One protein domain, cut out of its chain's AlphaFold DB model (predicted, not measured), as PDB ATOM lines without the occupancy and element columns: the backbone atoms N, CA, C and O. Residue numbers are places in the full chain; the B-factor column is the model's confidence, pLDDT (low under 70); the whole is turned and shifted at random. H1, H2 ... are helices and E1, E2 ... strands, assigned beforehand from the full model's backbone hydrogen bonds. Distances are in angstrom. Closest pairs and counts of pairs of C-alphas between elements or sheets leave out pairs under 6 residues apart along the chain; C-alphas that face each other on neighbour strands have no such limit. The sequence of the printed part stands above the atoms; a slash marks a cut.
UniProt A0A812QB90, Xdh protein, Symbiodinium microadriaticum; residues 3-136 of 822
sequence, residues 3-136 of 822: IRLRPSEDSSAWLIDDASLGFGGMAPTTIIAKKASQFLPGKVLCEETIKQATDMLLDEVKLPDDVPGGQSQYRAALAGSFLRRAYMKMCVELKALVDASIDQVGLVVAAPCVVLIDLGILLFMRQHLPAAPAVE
ATOM      1  N   ILE A   3     -31.221  27.914 -51.808       88.62
ATOM      2  CA  ILE A   3     -30.495  26.646 -51.682       88.62
ATOM      3  C   ILE A   3     -31.556  25.541 -51.648       88.62
ATOM      4  O   ILE A   3     -32.470  25.599 -50.829       88.62
ATOM      5  N   ARG A   4     -31.477  24.565 -52.557       88.25
ATOM      6  CA  ARG A   4     -32.327  23.365 -52.550       88.25
ATOM      7  C   ARG A   4     -31.544  22.206 -51.952       88.25
ATOM      8  O   ARG A   4     -30.381  22.006 -52.297       88.25
ATOM      9  N   LEU A   5     -32.195  21.436 -51.088       88.69
ATOM     10  CA  LEU A   5     -31.612  20.290 -50.397       88.69
ATOM     11  C   LEU A   5     -32.359  19.008 -50.769       88.69
ATOM     12  O   LEU A   5     -33.561  19.042 -51.034       88.69
ATOM     13  N   ARG A   6     -31.659  17.874 -50.731       86.50
ATOM     14  CA  ARG A   6     -32.251  16.531 -50.818       86.50
ATOM     15  C   ARG A   6     -31.464  15.521 -49.975       86.50
ATOM     16  O   ARG A   6     -30.281  15.751 -49.728       86.50
ATOM     17  N   PRO A   7     -32.058  14.386 -49.584       86.62
ATOM     18  CA  PRO A   7     -31.299  13.251 -49.070       86.62
ATOM     19  C   PRO A   7     -30.273  12.708 -50.081       86.62
ATOM     20  O   PRO A   7     -30.450  12.803 -51.305       86.62
ATOM     21  N   SER A   8     -29.208  12.099 -49.564       86.38
ATOM     22  CA  SER A   8     -28.382  11.136 -50.293       86.38
ATOM     23  C   SER A   8     -29.144   9.822 -50.535       86.38
ATOM     24  O   SER A   8     -30.143   9.540 -49.876       86.38
ATOM     25  N   GLU A   9     -28.693   9.007 -51.492       83.62
ATOM     26  CA  GLU A   9     -29.382   7.761 -51.885       83.62
ATOM     27  C   GLU A   9     -29.390   6.703 -50.767       83.62
ATOM     28  O   GLU A   9     -30.356   5.962 -50.607       83.62
ATOM     29  N   ASP A  10     -28.338   6.681 -49.948       83.38
ATOM     30  CA  ASP A  10     -28.205   5.882 -48.726       83.38
ATOM     31  C   ASP A  10     -28.860   6.540 -47.493       83.38
ATOM     32  O   ASP A  10     -28.850   5.967 -46.406       83.38
ATOM     33  N   SER A  11     -29.421   7.744 -47.653       79.69
ATOM     34  CA  SER A  11     -30.033   8.564 -46.598       79.69
ATOM     35  C   SER A  11     -29.109   8.913 -45.417       79.69
ATOM     36  O   SER A  11     -29.592   9.274 -44.344       79.69
ATOM     37  N   SER A  12     -27.783   8.846 -45.595       86.88
ATOM     38  CA  SER A  12     -26.802   9.187 -44.553       86.88
ATOM     39  C   SER A  12     -26.548  10.690 -44.395       86.88
ATOM     40  O   SER A  12     -26.150  11.126 -43.313       86.88
ATOM     41  N   ALA A  13     -26.791  11.498 -45.434       89.75
ATOM     42  CA  ALA A  13     -26.491  12.929 -45.433       89.75
ATOM     43  C   ALA A  13     -27.499  13.776 -46.228       89.75
ATOM     44  O   ALA A  13     -28.135  13.315 -47.176       89.75
ATOM     45  N   TRP A  14     -27.589  15.061 -45.879       91.06
ATOM     46  CA  TRP A  14     -28.254  16.072 -46.703       91.06
ATOM     47  C   TRP A  14     -27.282  16.603 -47.762       91.06
ATOM     48  O   TRP A  14     -26.200  17.093 -47.436       91.06
ATOM     49  N   LEU A  15     -27.675  16.514 -49.031       92.81
ATOM     50  CA  LEU A  15     -26.940  17.028 -50.183       92.81
ATOM     51  C   LEU A  15     -27.570  18.328 -50.684       92.81
ATOM     52  O   LEU A  15     -28.796  18.463 -50.734       92.81
ATOM     53  N   ILE A  16     -26.728  19.266 -51.106       93.31
ATOM     54  CA  ILE A  16     -27.158  20.471 -51.814       93.31
ATOM     55  C   ILE A  16     -27.393  20.105 -53.279       93.31
ATOM     56  O   ILE A  16     -26.512  19.570 -53.947       93.31
ATOM     57  N   ASP A  17     -28.586  20.394 -53.782       91.81
ATOM     58  CA  ASP A  17     -29.036  19.994 -55.118       91.81
ATOM     59  C   ASP A  17     -29.014  21.158 -56.125       91.81
ATOM     60  O   ASP A  17     -28.751  20.968 -57.308       91.81
ATOM     61  N   ASP A  18     -29.244  22.380 -55.642       92.69
ATOM     62  CA  ASP A  18     -29.154  23.634 -56.398       92.69
ATOM     63  C   ASP A  18     -28.815  24.784 -55.434       92.69
ATOM     64  O   ASP A  18     -29.224  24.764 -54.270       92.69
ATOM     65  N   ALA A  19     -28.079  25.792 -55.907       93.00
ATOM     66  CA  ALA A  19     -27.737  26.977 -55.123       93.00
ATOM     67  C   ALA A  19     -27.677  28.241 -55.996       93.00
ATOM     68  O   ALA A  19     -27.209  28.218 -57.132       93.00
ATOM     69  N   SER A  20     -28.132  29.367 -55.443       94.19
ATOM     70  CA  SER A  20     -28.037  30.693 -56.058       94.19
ATOM     71  C   SER A  20     -27.909  31.780 -54.986       94.19
ATOM     72  O   SER A  20     -28.850  32.087 -54.239       94.19
ATOM     73  N   LEU A  21     -26.713  32.358 -54.890       94.62
ATOM     74  CA  LEU A  21     -26.342  33.364 -53.900       94.62
ATOM     75  C   LEU A  21     -26.347  34.758 -54.545       94.62
ATOM     76  O   LEU A  21     -25.355  35.194 -55.126       94.62
ATOM     77  N   GLY A  22     -27.499  35.430 -54.484       94.00
ATOM     78  CA  GLY A  22     -27.685  36.790 -54.997       94.00
ATOM     79  C   GLY A  22     -27.574  37.873 -53.920       94.00
ATOM     80  O   GLY A  22     -28.142  37.706 -52.838       94.00
ATOM     81  N   PHE A  23     -26.898  38.981 -54.241       93.75
ATOM     82  CA  PHE A  23     -26.612  40.101 -53.335       93.75
ATOM     83  C   PHE A  23     -26.862  41.461 -54.005       93.75
ATOM     84  O   PHE A  23     -26.396  41.713 -55.118       93.75
ATOM     85  N   GLY A  24     -27.571  42.352 -53.306       90.31
ATOM     86  CA  GLY A  24     -27.611  43.787 -53.612       90.31
ATOM     87  C   GLY A  24     -26.493  44.540 -52.879       90.31
ATOM     88  O   GLY A  24     -25.857  43.986 -51.988       90.31
ATOM     89  N   GLY A  25     -26.225  45.793 -53.255       86.50
ATOM     90  CA  GLY A  25     -25.242  46.653 -52.573       86.50
ATOM     91  C   GLY A  25     -23.760  46.320 -52.820       86.50
ATOM     92  O   GLY A  25     -22.903  47.139 -52.491       86.50
ATOM     93  N   MET A  26     -23.454  45.178 -53.444       89.31
ATOM     94  CA  MET A  26     -22.089  44.755 -53.809       89.31
ATOM     95  C   MET A  26     -21.652  45.214 -55.213       89.31
ATOM     96  O   MET A  26     -20.508  45.019 -55.605       89.31
ATOM     97  N   ALA A  27     -22.554  45.818 -55.988       87.94
ATOM     98  CA  ALA A  27     -22.291  46.398 -57.306       87.94
ATOM     99  C   ALA A  27     -23.400  47.425 -57.646       87.94
ATOM    100  O   ALA A  27     -24.368  47.537 -56.887       87.94
ATOM    101  N   PRO A  28     -23.322  48.158 -58.779       86.44
ATOM    102  CA  PRO A  28     -24.388  49.070 -59.219       86.44
ATOM    103  C   PRO A  28     -25.747  48.398 -59.491       86.44
ATOM    104  O   PRO A  28     -26.763  49.082 -59.581       86.44
ATOM    105  N   THR A  29     -25.772  47.071 -59.625       91.88
ATOM    106  CA  THR A  29     -26.972  46.230 -59.748       91.88
ATOM    107  C   THR A  29     -26.811  44.964 -58.898       91.88
ATOM    108  O   THR A  29     -25.714  44.650 -58.437       91.88
ATOM    109  N   THR A  30     -27.896  44.219 -58.671       92.88
ATOM    110  CA  THR A  30     -27.846  42.928 -57.963       92.88
ATOM    111  C   THR A  30     -26.982  41.917 -58.722       92.88
ATOM    112  O   THR A  30     -27.229  41.651 -59.899       92.88
ATOM    113  N   ILE A  31     -26.011  41.309 -58.038       93.31
ATOM    114  CA  ILE A  31     -25.122  40.276 -58.594       93.31
ATOM    115  C   ILE A  31     -25.468  38.887 -58.061       93.31
ATOM    116  O   ILE A  31     -26.055  38.752 -56.990       93.31
ATOM    117  N   ILE A  32     -25.063  37.850 -58.799       94.12
ATOM    118  CA  ILE A  32     -24.991  36.466 -58.313       94.12
ATOM    119  C   ILE A  32     -23.515  36.121 -58.114       94.12
ATOM    120  O   ILE A  32     -22.736  36.281 -59.055       94.12
ATOM    121  N   ALA A  33     -23.147  35.617 -56.937       94.88
ATOM    122  CA  ALA A  33     -21.832  35.032 -56.681       94.88
ATOM    123  C   ALA A  33     -21.757  33.662 -57.382       94.88
ATOM    124  O   ALA A  33     -22.292  32.663 -56.891       94.88
ATOM    125  N   LYS A  34     -21.192  33.633 -58.593       94.31
ATOM    126  CA  LYS A  34     -21.186  32.480 -59.499       94.31
ATOM    127  C   LYS A  34     -20.260  31.375 -59.011       94.31
ATOM    128  O   LYS A  34     -20.700  30.230 -59.021       94.31
ATOM    129  N   LYS A  35     -19.036  31.686 -58.562       94.31
ATOM    130  CA  LYS A  35     -18.084  30.695 -58.023       94.31
ATOM    131  C   LYS A  35     -18.728  29.940 -56.861       94.31
ATOM    132  O   LYS A  35     -18.835  28.718 -56.903       94.31
ATOM    133  N   ALA A  36     -19.232  30.678 -55.871       94.06
ATOM    134  CA  ALA A  36     -19.850  30.089 -54.686       94.06
ATOM    135  C   ALA A  36     -21.147  29.322 -55.022       94.06
ATOM    136  O   ALA A  36     -21.344  28.204 -54.546       94.06
ATOM    137  N   SER A  37     -21.998  29.860 -55.907       94.56
ATOM    138  CA  SER A  37     -23.231  29.173 -56.343       94.56
ATOM    139  C   SER A  37     -22.965  27.906 -57.169       94.56
ATOM    140  O   SER A  37     -23.763  26.979 -57.117       94.56
ATOM    141  N   GLN A  38     -21.859  27.842 -57.919       95.75
ATOM    142  CA  GLN A  38     -21.464  26.665 -58.710       95.75
ATOM    143  C   GLN A  38     -20.697  25.615 -57.895       95.75
ATOM    144  O   GLN A  38     -20.700  24.445 -58.267       95.75
ATOM    145  N   PHE A  39     -20.057  26.006 -56.791       96.31
ATOM    146  CA  PHE A  39     -19.330  25.096 -55.900       96.31
ATOM    147  C   PHE A  39     -20.249  24.244 -55.006       96.31
ATOM    148  O   PHE A  39     -19.904  23.107 -54.682       96.31
ATOM    149  N   LEU A  40     -21.389  24.800 -54.582       95.50
ATOM    150  CA  LEU A  40     -22.290  24.183 -53.602       95.50
ATOM    151  C   LEU A  40     -23.044  22.923 -54.100       95.50
ATOM    152  O   LEU A  40     -23.144  21.979 -53.316       95.50
ATOM    153  N   PRO A  41     -23.579  22.843 -55.338       96.06
ATOM    154  CA  PRO A  41     -24.321  21.667 -55.796       96.06
ATOM    155  C   PRO A  41     -23.494  20.371 -55.781       96.06
ATOM    156  O   PRO A  41     -22.321  20.344 -56.151       96.06
ATOM    157  N   GLY A  42     -24.118  19.277 -55.347       92.81
ATOM    158  CA  GLY A  42     -23.487  17.968 -55.160       92.81
ATOM    159  C   GLY A  42     -22.671  17.819 -53.869       92.81
ATOM    160  O   GLY A  42     -22.179  16.726 -53.597       92.81
ATOM    161  N   LYS A  43     -22.520  18.875 -53.057       96.06
ATOM    162  CA  LYS A  43     -21.832  18.816 -51.757       96.06
ATOM    163  C   LYS A  43     -22.766  18.357 -50.637       96.06
ATOM    164  O   LYS A  43     -23.971  18.597 -50.679       96.06
ATOM    165  N   VAL A  44     -22.184  17.766 -49.593       94.88
ATOM    166  CA  VAL A  44     -22.858  17.550 -48.304       94.88
ATOM    167  C   VAL A  44     -23.047  18.894 -47.598       94.88
ATOM    168  O   VAL A  44     -22.122  19.707 -47.556       94.88
ATOM    169  N   LEU A  45     -24.225  19.123 -47.021       94.00
ATOM    170  CA  LEU A  45     -24.509  20.286 -46.187       94.00
ATOM    171  C   LEU A  45     -23.834  20.125 -44.813       94.00
ATOM    172  O   LEU A  45     -24.372  19.479 -43.916       94.00
ATOM    173  N   CYS A  46     -22.646  20.705 -44.654       92.75
ATOM    174  CA  CYS A  46     -21.878  20.680 -43.411       92.75
ATOM    175  C   CYS A  46     -21.017  21.943 -43.238       92.75
ATOM    176  O   CYS A  46     -20.824  22.718 -44.180       92.75
ATOM    177  N   GLU A  47     -20.460  22.108 -42.036       91.88
ATOM    178  CA  GLU A  47     -19.594  23.230 -41.645       91.88
ATOM    179  C   GLU A  47     -18.435  23.460 -42.631       91.88
ATOM    180  O   GLU A  47     -18.164  24.597 -43.014       91.88
ATOM    181  N   GLU A  48     -17.786  22.388 -43.098       94.38
ATOM    182  CA  GLU A  48     -16.658  22.482 -44.032       94.38
ATOM    183  C   GLU A  48     -17.090  23.002 -45.412       94.38
ATOM    184  O   GLU A  48     -16.474  23.933 -45.935       94.38
ATOM    185  N   THR A  49     -18.175  22.464 -45.983       95.38
ATOM    186  CA  THR A  49     -18.746  22.940 -47.255       95.38
ATOM    187  C   THR A  49     -19.112  24.419 -47.177       95.38
ATOM    188  O   THR A  49     -18.811  25.183 -48.095       95.38
ATOM    189  N   ILE A  50     -19.748  24.842 -46.081       94.62
ATOM    190  CA  ILE A  50     -20.191  26.228 -45.898       94.62
ATOM    191  C   ILE A  50     -19.007  27.165 -45.665       94.62
ATOM    192  O   ILE A  50     -19.002  28.267 -46.215       94.62
ATOM    193  N   LYS A  51     -17.964  26.726 -44.950       94.31
ATOM    194  CA  LYS A  51     -16.709  27.475 -44.838       94.31
ATOM    195  C   LYS A  51     -16.044  27.658 -46.205       94.31
ATOM    196  O   LYS A  51     -15.820  28.793 -46.603       94.31
ATOM    197  N   GLN A  52     -15.819  26.578 -46.958       96.19
ATOM    198  CA  GLN A  52     -15.206  26.648 -48.294       96.19
ATOM    199  C   GLN A  52     -16.018  27.542 -49.251       96.19
ATOM    200  O   GLN A  52     -15.444  28.330 -50.001       96.19
ATOM    201  N   ALA A  53     -17.353  27.484 -49.191       95.62
ATOM    202  CA  ALA A  53     -18.222  28.372 -49.962       95.62
ATOM    203  C   ALA A  53     -18.162  29.838 -49.494       95.62
ATOM    204  O   ALA A  53     -18.285  30.737 -50.323       95.62
ATOM    205  N   THR A  54     -17.949  30.088 -48.199       95.50
ATOM    206  CA  THR A  54     -17.756  31.436 -47.634       95.50
ATOM    207  C   THR A  54     -16.416  32.025 -48.068       95.50
ATOM    208  O   THR A  54     -16.378  33.169 -48.515       95.50
ATOM    209  N   ASP A  55     -15.338  31.239 -48.033       94.81
ATOM    210  CA  ASP A  55     -14.010  31.655 -48.496       94.81
ATOM    211  C   ASP A  55     -14.046  32.037 -49.995       94.81
ATOM    212  O   ASP A  55     -13.541  33.089 -50.389       94.81
ATOM    213  N   MET A  56     -14.730  31.242 -50.835       94.88
ATOM    214  CA  MET A  56     -14.950  31.569 -52.257       94.88
ATOM    215  C   MET A  56     -15.868  32.779 -52.474       94.88
ATOM    216  O   MET A  56     -15.669  33.536 -53.423       94.88
ATOM    217  N   LEU A  57     -16.880  32.955 -51.622       94.56
ATOM    218  CA  LEU A  57     -17.802  34.087 -51.686       94.56
ATOM    219  C   LEU A  57     -17.084  35.404 -51.372       94.56
ATOM    220  O   LEU A  57     -17.264  36.369 -52.107       94.56
ATOM    221  N   LEU A  58     -16.262  35.442 -50.318       93.25
ATOM    222  CA  LEU A  58     -15.532  36.640 -49.890       93.25
ATOM    223  C   LEU A  58     -14.487  37.097 -50.919       93.25
ATOM    224  O   LEU A  58     -14.289  38.299 -51.084       93.25
ATOM    225  N   ASP A  59     -13.869  36.166 -51.652       92.06
ATOM    226  CA  ASP A  59     -13.049  36.475 -52.833       92.06
ATOM    227  C   ASP A  59     -13.894  37.043 -53.991       92.06
ATOM    228  O   ASP A  59     -13.506  38.018 -54.632       92.06
ATOM    229  N   GLU A  60     -15.078  36.476 -54.248       92.19
ATOM    230  CA  GLU A  60     -15.940  36.873 -55.369       92.19
ATOM    231  C   GLU A  60     -16.680  38.209 -55.168       92.19
ATOM    232  O   GLU A  60     -16.952  38.895 -56.154       92.19
ATOM    233  N   VAL A  61     -16.992  38.606 -53.927       91.31
ATOM    234  CA  VAL A  61     -17.675  39.883 -53.615       91.31
ATOM    235  C   VAL A  61     -16.749  40.959 -53.042       91.31
ATOM    236  O   VAL A  61     -17.231  41.968 -52.520       91.31
ATOM    237  N   LYS A  62     -15.426  40.774 -53.122       89.94
ATOM    238  CA  LYS A  62     -14.454  41.746 -52.612       89.94
ATOM    239  C   LYS A  62     -14.604  43.102 -53.314       89.94
ATOM    240  O   LYS A  62     -14.478  43.202 -54.532       89.94
ATOM    241  N   LEU A  63     -14.817  44.149 -52.521       87.88
ATOM    242  CA  LEU A  63     -14.893  45.535 -52.986       87.88
ATOM    243  C   LEU A  63     -13.521  46.226 -52.856       87.88
ATOM    244  O   LEU A  63     -12.774  45.886 -51.933       87.88
ATOM    245  N   PRO A  64     -13.178  47.186 -53.735       85.06
ATOM    246  CA  PRO A  64     -12.068  48.104 -53.495       85.06
ATOM    247  C   PRO A  64     -12.453  49.123 -52.410       85.06
ATOM    248  O   PRO A  64     -13.634  49.288 -52.102       85.06
ATOM    249  N   ASP A  65     -11.479  49.812 -51.821       77.31
ATOM    250  CA  ASP A  65     -11.737  50.719 -50.693       77.31
ATOM    251  C   ASP A  65     -12.321  52.084 -51.111       77.31
ATOM    252  O   ASP A  65     -13.002  52.724 -50.316       77.31
ATOM    253  N   ASP A  66     -12.164  52.477 -52.380       75.25
ATOM    254  CA  ASP A  66     -12.779  53.661 -53.007       75.25
ATOM    255  C   ASP A  66     -14.221  53.418 -53.509       75.25
ATOM    256  O   ASP A  66     -14.809  54.250 -54.206       75.25
ATOM    257  N   VAL A  67     -14.812  52.265 -53.174       80.75
ATOM    258  CA  VAL A  67     -16.138  51.864 -53.653       80.75
ATOM    259  C   VAL A  67     -17.225  52.883 -53.258       80.75
ATOM    260  O   VAL A  67     -17.402  53.174 -52.071       80.75
ATOM    261  N   PRO A  68     -18.055  53.376 -54.201       72.50
ATOM    262  CA  PRO A  68     -19.140  54.299 -53.876       72.50
ATOM    263  C   PRO A  68     -20.060  53.744 -52.782       72.50
ATOM    264  O   PRO A  68     -20.568  52.620 -52.882       72.50
ATOM    265  N   GLY A  69     -20.264  54.535 -51.725       70.62
ATOM    266  CA  GLY A  69     -20.962  54.119 -50.502       70.62
ATOM    267  C   GLY A  69     -20.054  53.655 -49.357       70.62
ATOM    268  O   GLY A  69     -20.577  53.344 -48.294       70.62
ATOM    269  N   GLY A  70     -18.731  53.596 -49.553       79.38
ATOM    270  CA  GLY A  70     -17.755  53.270 -48.509       79.38
ATOM    271  C   GLY A  70     -17.932  51.873 -47.902       79.38
ATOM    272  O   GLY A  70     -18.554  50.991 -48.502       79.38
ATOM    273  N   GLN A  71     -17.379  51.666 -46.705       80.25
ATOM    274  CA  GLN A  71     -17.548  50.438 -45.908       80.25
ATOM    275  C   GLN A  71     -17.305  49.130 -46.702       80.25
ATOM    276  O   GLN A  71     -18.049  48.156 -46.560       80.25
ATOM    277  N   SER A  72     -16.261  49.111 -47.543       85.00
ATOM    278  CA  SER A  72     -15.853  47.983 -48.403       85.00
ATOM    279  C   SER A  72     -15.809  46.650 -47.641       85.00
ATOM    280  O   SER A  72     -16.448  45.670 -48.029       85.00
ATOM    281  N   GLN A  73     -15.104  46.652 -46.510       87.25
ATOM    282  CA  GLN A  73     -14.834  45.485 -45.671       87.25
ATOM    283  C   GLN A  73     -16.094  44.968 -44.963       87.25
ATOM    284  O   GLN A  73     -16.373  43.772 -45.003       87.25
ATOM    285  N   TYR A  74     -16.900  45.863 -44.380       88.31
ATOM    286  CA  TYR A  74     -18.164  45.509 -43.719       88.31
ATOM    287  C   TYR A  74     -19.188  44.938 -44.714       88.31
ATOM    288  O   TYR A  74     -19.777  43.888 -44.456       88.31
ATOM    289  N   ARG A  75     -19.335  45.553 -45.898       89.12
ATOM    290  CA  ARG A  75     -20.193  45.025 -46.973       89.12
ATOM    291  C   ARG A  75     -19.773  43.622 -47.422       89.12
ATOM    292  O   ARG A  75     -20.636  42.764 -47.603       89.12
ATOM    293  N   ALA A  76     -18.471  43.365 -47.558       88.81
ATOM    294  CA  ALA A  76     -17.965  42.030 -47.875       88.81
ATOM    295  C   ALA A  76     -18.230  41.024 -46.737       88.81
ATOM    296  O   ALA A  76     -18.741  39.933 -46.994       88.81
ATOM    297  N   ALA A  77     -17.965  41.399 -45.480       91.62
ATOM    298  CA  ALA A  77     -18.205  40.551 -44.310       91.62
ATOM    299  C   ALA A  77     -19.682  40.133 -44.179       91.62
ATOM    300  O   ALA A  77     -19.967  38.948 -43.986       91.62
ATOM    301  N   LEU A  78     -20.623  41.067 -44.387       93.31
ATOM    302  CA  LEU A  78     -22.064  40.788 -44.379       93.31
ATOM    303  C   LEU A  78     -22.461  39.654 -45.335       93.31
ATOM    304  O   LEU A  78     -23.328  38.851 -44.995       93.31
ATOM    305  N   ALA A  79     -21.828  39.541 -46.508       92.56
ATOM    306  CA  ALA A  79     -22.150  38.481 -47.463       92.56
ATOM    307  C   ALA A  79     -21.850  37.079 -46.898       92.56
ATOM    308  O   ALA A  79     -22.689  36.178 -47.008       92.56
ATOM    309  N   GLY A  80     -20.696  36.913 -46.239       92.94
ATOM    310  CA  GLY A  80     -20.335  35.685 -45.526       92.94
ATOM    311  C   GLY A  80     -21.235  35.430 -44.313       92.94
ATOM    312  O   GLY A  80     -21.759  34.327 -44.147       92.94
ATOM    313  N   SER A  81     -21.513  36.466 -43.522       94.00
ATOM    314  CA  SER A  81     -22.440  36.407 -42.386       94.00
ATOM    315  C   SER A  81     -23.853  35.965 -42.772       94.00
ATOM    316  O   SER A  81     -24.463  35.157 -42.069       94.00
ATOM    317  N   PHE A  82     -24.381  36.430 -43.909       93.50
ATOM    318  CA  PHE A  82     -25.680  35.980 -44.414       93.50
ATOM    319  C   PHE A  82     -25.656  34.516 -44.874       93.50
ATOM    320  O   PHE A  82     -26.658  33.823 -44.700       93.50
ATOM    321  N   LEU A  83     -24.529  34.011 -45.393       93.44
ATOM    322  CA  LEU A  83     -24.381  32.589 -45.727       93.44
ATOM    323  C   LEU A  83     -24.303  31.722 -44.456       93.44
ATOM    324  O   LEU A  83     -24.961  30.681 -44.395       93.44
ATOM    325  N   ARG A  84     -23.603  32.181 -43.405       93.50
ATOM    326  CA  ARG A  84     -23.604  31.533 -42.077       93.50
ATOM    327  C   ARG A  84     -25.008  31.481 -41.477       93.50
ATOM    328  O   ARG A  84     -25.450  30.413 -41.059       93.50
ATOM    329  N   ARG A  85     -25.731  32.605 -41.490       93.19
ATOM    330  CA  ARG A  85     -27.127  32.706 -41.037       93.19
ATOM    331  C   ARG A  85     -28.045  31.749 -41.801       93.19
ATOM    332  O   ARG A  85     -28.800  31.008 -41.177       93.19
ATOM    333  N   ALA A  86     -27.938  31.701 -43.130       91.31
ATOM    334  CA  ALA A  86     -28.720  30.786 -43.963       91.31
ATOM    335  C   ALA A  86     -28.433  29.308 -43.642       91.31
ATOM    336  O   ALA A  86     -29.369  28.517 -43.534       91.31
ATOM    337  N   TYR A  87     -27.167  28.932 -43.433       93.31
ATOM    338  CA  TYR A  87     -26.801  27.576 -43.007       93.31
ATOM    339  C   TYR A  87     -27.386  27.219 -41.635       93.31
ATOM    340  O   TYR A  87     -28.048  26.193 -41.507       93.31
ATOM    341  N   MET A  88     -27.221  28.090 -40.636       93.56
ATOM    342  CA  MET A  88     -27.777  27.883 -39.294       93.56
ATOM    343  C   MET A  88     -29.304  27.749 -39.320       93.56
ATOM    344  O   MET A  88     -29.852  26.859 -38.669       93.56
ATOM    345  N   LYS A  89     -29.993  28.562 -40.132       90.62
ATOM    346  CA  LYS A  89     -31.445  28.466 -40.312       90.62
ATOM    347  C   LYS A  89     -31.863  27.138 -40.953       90.62
ATOM    348  O   LYS A  89     -32.761  26.486 -40.429       90.62
ATOM    349  N   MET A  90     -31.163  26.682 -41.998       90.56
ATOM    350  CA  MET A  90     -31.402  25.358 -42.590       90.56
ATOM    351  C   MET A  90     -31.185  24.222 -41.578       90.56
ATOM    352  O   MET A  90     -31.987  23.297 -41.547       90.56
ATOM    353  N   CYS A  91     -30.167  24.280 -40.713       91.25
ATOM    354  CA  CYS A  91     -29.966  23.257 -39.678       91.25
ATOM    355  C   CYS A  91     -31.122  23.204 -38.663       91.25
ATOM    356  O   CYS A  91     -31.561  22.113 -38.302       91.25
ATOM    357  N   VAL A  92     -31.651  24.360 -38.247       88.81
ATOM    358  CA  VAL A  92     -32.832  24.448 -37.366       88.81
ATOM    359  C   VAL A  92     -34.083  23.894 -38.057       88.81
ATOM    360  O   VAL A  92     -34.797  23.084 -37.467       88.81
ATOM    361  N   GLU A  93     -34.332  24.276 -39.312       86.31
ATOM    362  CA  GLU A  93     -35.491  23.813 -40.090       86.31
ATOM    363  C   GLU A  93     -35.429  22.305 -40.386       86.31
ATOM    364  O   GLU A  93     -36.434  21.611 -40.234       86.31
ATOM    365  N   LEU A  94     -34.251  21.765 -40.722       87.44
ATOM    366  CA  LEU A  94     -34.050  20.323 -40.907       87.44
ATOM    367  C   LEU A  94     -34.251  19.538 -39.606       87.44
ATOM    368  O   LEU A  94     -34.846  18.463 -39.643       87.44
ATOM    369  N   LYS A  95     -33.792  20.057 -38.459       86.31
ATOM    370  CA  LYS A  95     -34.009  19.417 -37.152       86.31
ATOM    371  C   LYS A  95     -35.504  19.348 -36.832       86.31
ATOM    372  O   LYS A  95     -36.027  18.264 -36.595       86.31
ATOM    373  N   ALA A  96     -36.210  20.473 -36.960       83.12
ATOM    374  CA  ALA A  96     -37.659  20.529 -36.774       83.12
ATOM    375  C   ALA A  96     -38.433  19.617 -37.748       83.12
ATOM    376  O   ALA A  96     -39.456  19.055 -37.367       83.12
ATOM    377  N   LEU A  97     -37.950  19.437 -38.985       80.38
ATOM    378  CA  LEU A  97     -38.544  18.525 -39.967       80.38
ATOM    379  C   LEU A  97     -38.355  17.044 -39.598       80.38
ATOM    380  O   LEU A  97     -39.285  16.256 -39.766       80.38
ATOM    381  N   VAL A  98     -37.169  16.666 -39.110       79.69
ATOM    382  CA  VAL A  98     -36.855  15.294 -38.668       79.69
ATOM    383  C   VAL A  98     -37.627  14.931 -37.395       79.69
ATOM    384  O   VAL A  98     -38.122  13.810 -37.284       79.69
ATOM    385  N   ASP A  99     -37.806  15.886 -36.480       76.12
ATOM    386  CA  ASP A  99     -38.509  15.690 -35.204       76.12
ATOM    387  C   ASP A  99     -40.060  15.714 -35.335       76.12
ATOM    388  O   ASP A  99     -40.773  15.445 -34.364       76.12
ATOM    389  N   ALA A 100     -40.621  16.025 -36.515       68.75
ATOM    390  CA  ALA A 100     -42.058  16.286 -36.699       68.75
ATOM    391  C   ALA A 100     -42.959  15.032 -36.793       68.75
ATOM    392  O   ALA A 100     -42.779  14.134 -37.630       68.75
ATOM    393  N   SER A 101     -44.046  15.027 -36.009       54.56
ATOM    394  CA  SER A 101     -45.059  13.959 -36.011       54.56
ATOM    395  C   SER A 101     -45.883  13.902 -37.312       54.56
ATOM    396  O   SER A 101     -45.750  14.748 -38.203       54.56
ATOM    397  N   ILE A 102     -46.722  12.868 -37.465       51.66
ATOM    398  CA  ILE A 102     -47.517  12.649 -38.688       51.66
ATOM    399  C   ILE A 102     -48.511  13.794 -38.927       51.66
ATOM    400  O   ILE A 102     -48.539  14.343 -40.027       51.66
ATOM    401  N   ASP A 103     -49.246  14.210 -37.895       49.75
ATOM    402  CA  ASP A 103     -50.345  15.179 -38.018       49.75
ATOM    403  C   ASP A 103     -49.878  16.637 -38.202       49.75
ATOM    404  O   ASP A 103     -50.652  17.490 -38.634       49.75
ATOM    405  N   GLN A 104     -48.612  16.946 -37.897       48.41
ATOM    406  CA  GLN A 104     -48.089  18.321 -37.900       48.41
ATOM    407  C   GLN A 104     -47.487  18.775 -39.239       48.41
ATOM    408  O   GLN A 104     -47.416  19.978 -39.499       48.41
ATOM    409  N   VAL A 105     -47.082  17.858 -40.125       46.62
ATOM    410  CA  VAL A 105     -46.368  18.222 -41.371       46.62
ATOM    411  C   VAL A 105     -47.227  19.031 -42.355       46.62
ATOM    412  O   VAL A 105     -46.680  19.808 -43.133       46.62
ATOM    413  N   GLY A 106     -48.559  18.966 -42.255       42.88
ATOM    414  CA  GLY A 106     -49.456  19.859 -43.003       42.88
ATOM    415  C   GLY A 106     -49.329  21.348 -42.636       42.88
ATOM    416  O   GLY A 106     -49.658  22.194 -43.462       42.88
ATOM    417  N   LEU A 107     -48.830  21.679 -41.436       42.12
ATOM    418  CA  LEU A 107     -48.574  23.061 -41.003       42.12
ATOM    419  C   LEU A 107     -47.130  23.517 -41.252       42.12
ATOM    420  O   LEU A 107     -46.921  24.684 -41.573       42.12
ATOM    421  N   VAL A 108     -46.139  22.624 -41.143       45.22
ATOM    422  CA  VAL A 108     -44.709  22.977 -41.308       45.22
ATOM    423  C   VAL A 108     -44.423  23.582 -42.692       45.22
ATOM    424  O   VAL A 108     -43.631  24.512 -42.815       45.22
ATOM    425  N   VAL A 109     -45.123  23.113 -43.727       44.09
ATOM    426  CA  VAL A 109     -44.960  23.565 -45.123       44.09
ATOM    427  C   VAL A 109     -45.557  24.965 -45.380       44.09
ATOM    428  O   VAL A 109     -45.299  25.560 -46.422       44.09
ATOM    429  N   ALA A 110     -46.320  25.533 -44.438       36.56
ATOM    430  CA  ALA A 110     -46.924  26.863 -44.573       36.56
ATOM    431  C   ALA A 110     -45.994  28.031 -44.164       36.56
ATOM    432  O   ALA A 110     -46.391  29.192 -44.274       36.56
ATOM    433  N   ALA A 111     -44.776  27.752 -43.685       38.25
ATOM    434  CA  ALA A 111     -43.807  28.774 -43.286       38.25
ATOM    435  C   ALA A 111     -43.050  29.385 -44.495       38.25
ATOM    436  O   ALA A 111     -42.763  28.680 -45.468       38.25
ATOM    437  N   PRO A 112     -42.685  30.684 -44.465       37.84
ATOM    438  CA  PRO A 112     -42.109  31.381 -45.618       37.84
ATOM    439  C   PRO A 112     -40.617  31.064 -45.864       37.84
ATOM    440  O   PRO A 112     -39.731  31.825 -45.492       37.84
ATOM    441  N   CYS A 113     -40.378  29.973 -46.594       44.03
ATOM    442  CA  CYS A 113     -39.226  29.713 -47.472       44.03
ATOM    443  C   CYS A 113     -37.783  29.903 -46.938       44.03
ATOM    444  O   CYS A 113     -37.178  30.960 -47.118       44.03
ATOM    445  N   VAL A 114     -37.129  28.777 -46.625       43.84
ATOM    446  CA  VAL A 114     -35.767  28.499 -47.141       43.84
ATOM    447  C   VAL A 114     -35.731  27.150 -47.867       43.84
ATOM    448  O   VAL A 114     -35.297  27.079 -49.018       43.84
ATOM    449  N   VAL A 115     -36.236  26.089 -47.230       45.56
ATOM    450  CA  VAL A 115     -36.113  24.704 -47.715       45.56
ATOM    451  C   VAL A 115     -37.309  24.263 -48.578       45.56
ATOM    452  O   VAL A 115     -38.387  23.964 -48.074       45.56
ATOM    453  N   LEU A 116     -37.107  24.160 -49.899       44.56
ATOM    454  CA  LEU A 116     -38.047  23.511 -50.831       44.56
ATOM    455  C   LEU A 116     -37.709  22.020 -51.000       44.56
ATOM    456  O   LEU A 116     -36.829  21.675 -51.790       44.56
ATOM    457  N   ILE A 117     -38.432  21.147 -50.293       52.44
ATOM    458  CA  ILE A 117     -38.412  19.684 -50.484       52.44
ATOM    459  C   ILE A 117     -39.673  19.254 -51.248       52.44
ATOM    460  O   ILE A 117     -40.754  19.799 -51.032       52.44
ATOM    461  N   ASP A 118     -39.540  18.267 -52.136       50.97
ATOM    462  CA  ASP A 118     -40.668  17.693 -52.874       50.97
ATOM    463  C   ASP A 118     -41.624  16.939 -51.930       50.97
ATOM    464  O   ASP A 118     -41.244  15.967 -51.267       50.97
ATOM    465  N   LEU A 119     -42.884  17.380 -51.892       50.12
ATOM    466  CA  LEU A 119     -43.938  16.817 -51.046       50.12
ATOM    467  C   LEU A 119     -44.194  15.325 -51.320       50.12
ATOM    468  O   LEU A 119     -44.518  14.574 -50.398       50.12
ATOM    469  N   GLY A 120     -44.039  14.886 -52.574       49.94
ATOM    470  CA  GLY A 120     -44.219  13.492 -52.979       49.94
ATOM    471  C   GLY A 120     -43.124  12.575 -52.434       49.94
ATOM    472  O   GLY A 120     -43.400  11.429 -52.084       49.94
ATOM    473  N   ILE A 121     -41.901  13.091 -52.285       51.06
ATOM    474  CA  ILE A 121     -40.774  12.362 -51.686       51.06
ATOM    475  C   ILE A 121     -40.913  12.330 -50.158       51.06
ATOM    476  O   ILE A 121     -40.739  11.276 -49.543       51.06
ATOM    477  N   LEU A 122     -41.301  13.454 -49.544       52.59
ATOM    478  CA  LEU A 122     -41.461  13.593 -48.088       52.59
ATOM    479  C   LEU A 122     -42.514  12.630 -47.504       52.59
ATOM    480  O   LEU A 122     -42.343  12.110 -46.401       52.59
ATOM    481  N   LEU A 123     -43.580  12.348 -48.259       53.03
ATOM    482  CA  LEU A 123     -44.608  11.368 -47.888       53.03
ATOM    483  C   LEU A 123     -44.173   9.906 -48.092       53.03
ATOM    484  O   LEU A 123     -44.734   9.020 -47.449       53.03
ATOM    485  N   PHE A 124     -43.185   9.640 -48.953       50.78
ATOM    486  CA  PHE A 124     -42.754   8.282 -49.313       50.78
ATOM    487  C   PHE A 124     -41.530   7.801 -48.515       50.78
ATOM    488  O   PHE A 124     -41.449   6.630 -48.155       50.78
ATOM    489  N   MET A 125     -40.587   8.694 -48.191       53.53
ATOM    490  CA  MET A 125     -39.294   8.350 -47.571       53.53
ATOM    491  C   MET A 125     -39.228   8.605 -46.052       53.53
ATOM    492  O   MET A 125     -38.147   8.672 -45.476       53.53
ATOM    493  N   ARG A 126     -40.373   8.729 -45.367       52.25
ATOM    494  CA  ARG A 126     -40.470   9.222 -43.973       52.25
ATOM    495  C   ARG A 126     -39.739   8.392 -42.897       52.25
ATOM    496  O   ARG A 126     -39.593   8.874 -41.782       52.25
ATOM    497  N   GLN A 127     -39.301   7.165 -43.200       54.66
ATOM    498  CA  GLN A 127     -38.461   6.338 -42.309       54.66
ATOM    499  C   GLN A 127     -36.952   6.460 -42.594       54.66
ATOM    500  O   GLN A 127     -36.148   5.857 -41.883       54.66
ATOM    501  N   HIS A 128     -36.558   7.178 -43.647       67.75
ATOM    502  CA  HIS A 128     -35.192   7.273 -44.169       67.75
ATOM    503  C   HIS A 128     -34.847   8.744 -44.487       67.75
ATOM    504  O   HIS A 128     -34.432   9.076 -45.594       67.75
ATOM    505  N   LEU A 129     -35.060   9.653 -43.530       77.19
ATOM    506  CA  LEU A 129     -34.508  11.009 -43.615       77.19
ATOM    507  C   LEU A 129     -33.144  11.052 -42.904       77.19
ATOM    508  O   LEU A 129     -33.040  10.515 -41.797       77.19
ATOM    509  N   PRO A 130     -32.114  11.695 -43.487       84.31
ATOM    510  CA  PRO A 130     -30.847  11.897 -42.798       84.31
ATOM    511  C   PRO A 130     -31.028  12.780 -41.562       84.31
ATOM    512  O   PRO A 130     -31.841  13.710 -41.562       84.31
ATOM    513  N   ALA A 131     -30.210  12.553 -40.535       86.12
ATOM    514  CA  ALA A 131     -30.133  13.463 -39.397       86.12
ATOM    515  C   ALA A 131     -29.779  14.889 -39.861       86.12
ATOM    516  O   ALA A 131     -28.997  15.079 -40.798       86.12
ATOM    517  N   ALA A 132     -30.345  15.901 -39.199       86.38
ATOM    518  CA  ALA A 132     -29.931  17.284 -39.412       86.38
ATOM    519  C   ALA A 132     -28.439  17.457 -39.045       86.38
ATOM    520  O   ALA A 132     -27.963  16.767 -38.135       86.38
ATOM    521  N   PRO A 133     -27.687  18.358 -39.711       89.38
ATOM    522  CA  PRO A 133     -26.284  18.589 -39.379       89.38
ATOM    523  C   PRO A 133     -26.114  18.954 -37.899       89.38
ATOM    524  O   PRO A 133     -26.847  19.792 -37.371       89.38
ATOM    525  N   ALA A 134     -25.148  18.323 -37.228       86.75
ATOM    526  CA  ALA A 134     -24.872  18.593 -35.822       86.75
ATOM    527  C   ALA A 134     -24.311  20.014 -35.647       86.75
ATOM    528  O   ALA A 134     -23.331  20.392 -36.289       86.75
ATOM    529  N   VAL A 135     -24.947  20.789 -34.771       87.50
ATOM    530  CA  VAL A 135     -24.632  22.190 -34.469       87.50
ATOM    531  C   VAL A 135     -24.717  22.364 -32.952       87.50
ATOM    532  O   VAL A 135     -25.642  21.842 -32.330       87.50
ATOM    533  N   GLU A 136     -23.753  23.063 -32.349       90.69
ATOM    534  CA  GLU A 136     -23.777  23.379 -30.915       90.69
ATOM    535  C   GLU A 136     -24.925  24.340 -30.583       90.69
ATOM    536  O   GLU A 136     -25.175  25.282 -31.334       90.69
TER     537      GLU A 136
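AT A GLANCE: This is residues 3 to 136 of the 822 residues of the protein "Xdh protein" of Symbiodinium microadriaticum (UniProt A0A812QB90). A two-stranded hairpin, E1 and E2, runs alongside a long helix, H3, which makes most of the longest axis, and helices H1 and H2 complete the body, H2 packing on H3 and H1 lying between H2 and E2. Short helices H4 and H5 lie in a low-confidence region toward the end of H3 at Val 98. The printed part has 134 residues, in the order E1, E2, H1, H2, H3, H4, H5; the sheet E1 - E2 is antiparallel and the class is mostly helix. It is only just compact, close to loose, with a radius of gyration of the C-alphas of 16.9 A, and only just elongated, spanning 55 by 28 by 28 A.

IN THESE COORDINATES: E1 is residues 3 to 7, from C-alpha 3 at (-30.495, 26.646, -51.682), and E2 is residues 14 to 20, 17.4 A long. H3, residues 72 to 98, is 40.1 A long and ends with C-alpha 98 at (-36.855, 15.294, -38.668). H2 is residues 47 to 60, 19.7 A, and H1 residues 34 to 39. H4 is residues 105 to 108 and H5 residues 119 to 124, ending with C-alpha 124 at (-42.754, 8.282, -49.313).

HOW THE PARTS SIT: E1 and E2 form an antiparallel hairpin at 159 degrees, with N 4 and O 18 at 2.8 A and N 6 and O 15 at 2.9 A, within hydrogen-bond range. E1 and H3 are near each other. The closest C-alphas of E2 and H1, those of Ser 20 and Ser 37, are 5.0 A apart. H1 and H2, a helical hairpin, touch at a shallow tilt of 21 degrees, opposite ways; the closest C-alphas, of Ala 36 and Ala 53, are 5.3 A apart. H2 and H3, also a helical hairpin, touch at a shallow tilt of 27 degrees, opposite ways, through residues 76 to 87 of H3 alone; the closest C-alphas are those of Thr 54 and Gly 80, 5.4 A. H3 and H4 are close but not clearly touching, the C-alphas of Leu 97 and Val 108 being closest at 7.7 A. H5 is apart from H3 and H4. Every O i to N i+4 pair is within hydrogen-bond range in H1 and H2; H3 has 21 of 23 and H5 1 of 2, and H4 is too short for such a pair.

THE WHOLE: The two farthest C-alphas, of Asp 66 and Asp 103, are 55.8 A apart. The printed part has no cut, and the links E2 to H1 and H2 to H3 are long. Mean pLDDT of the printed part is 80.9, with residues 100 to 128 under 70.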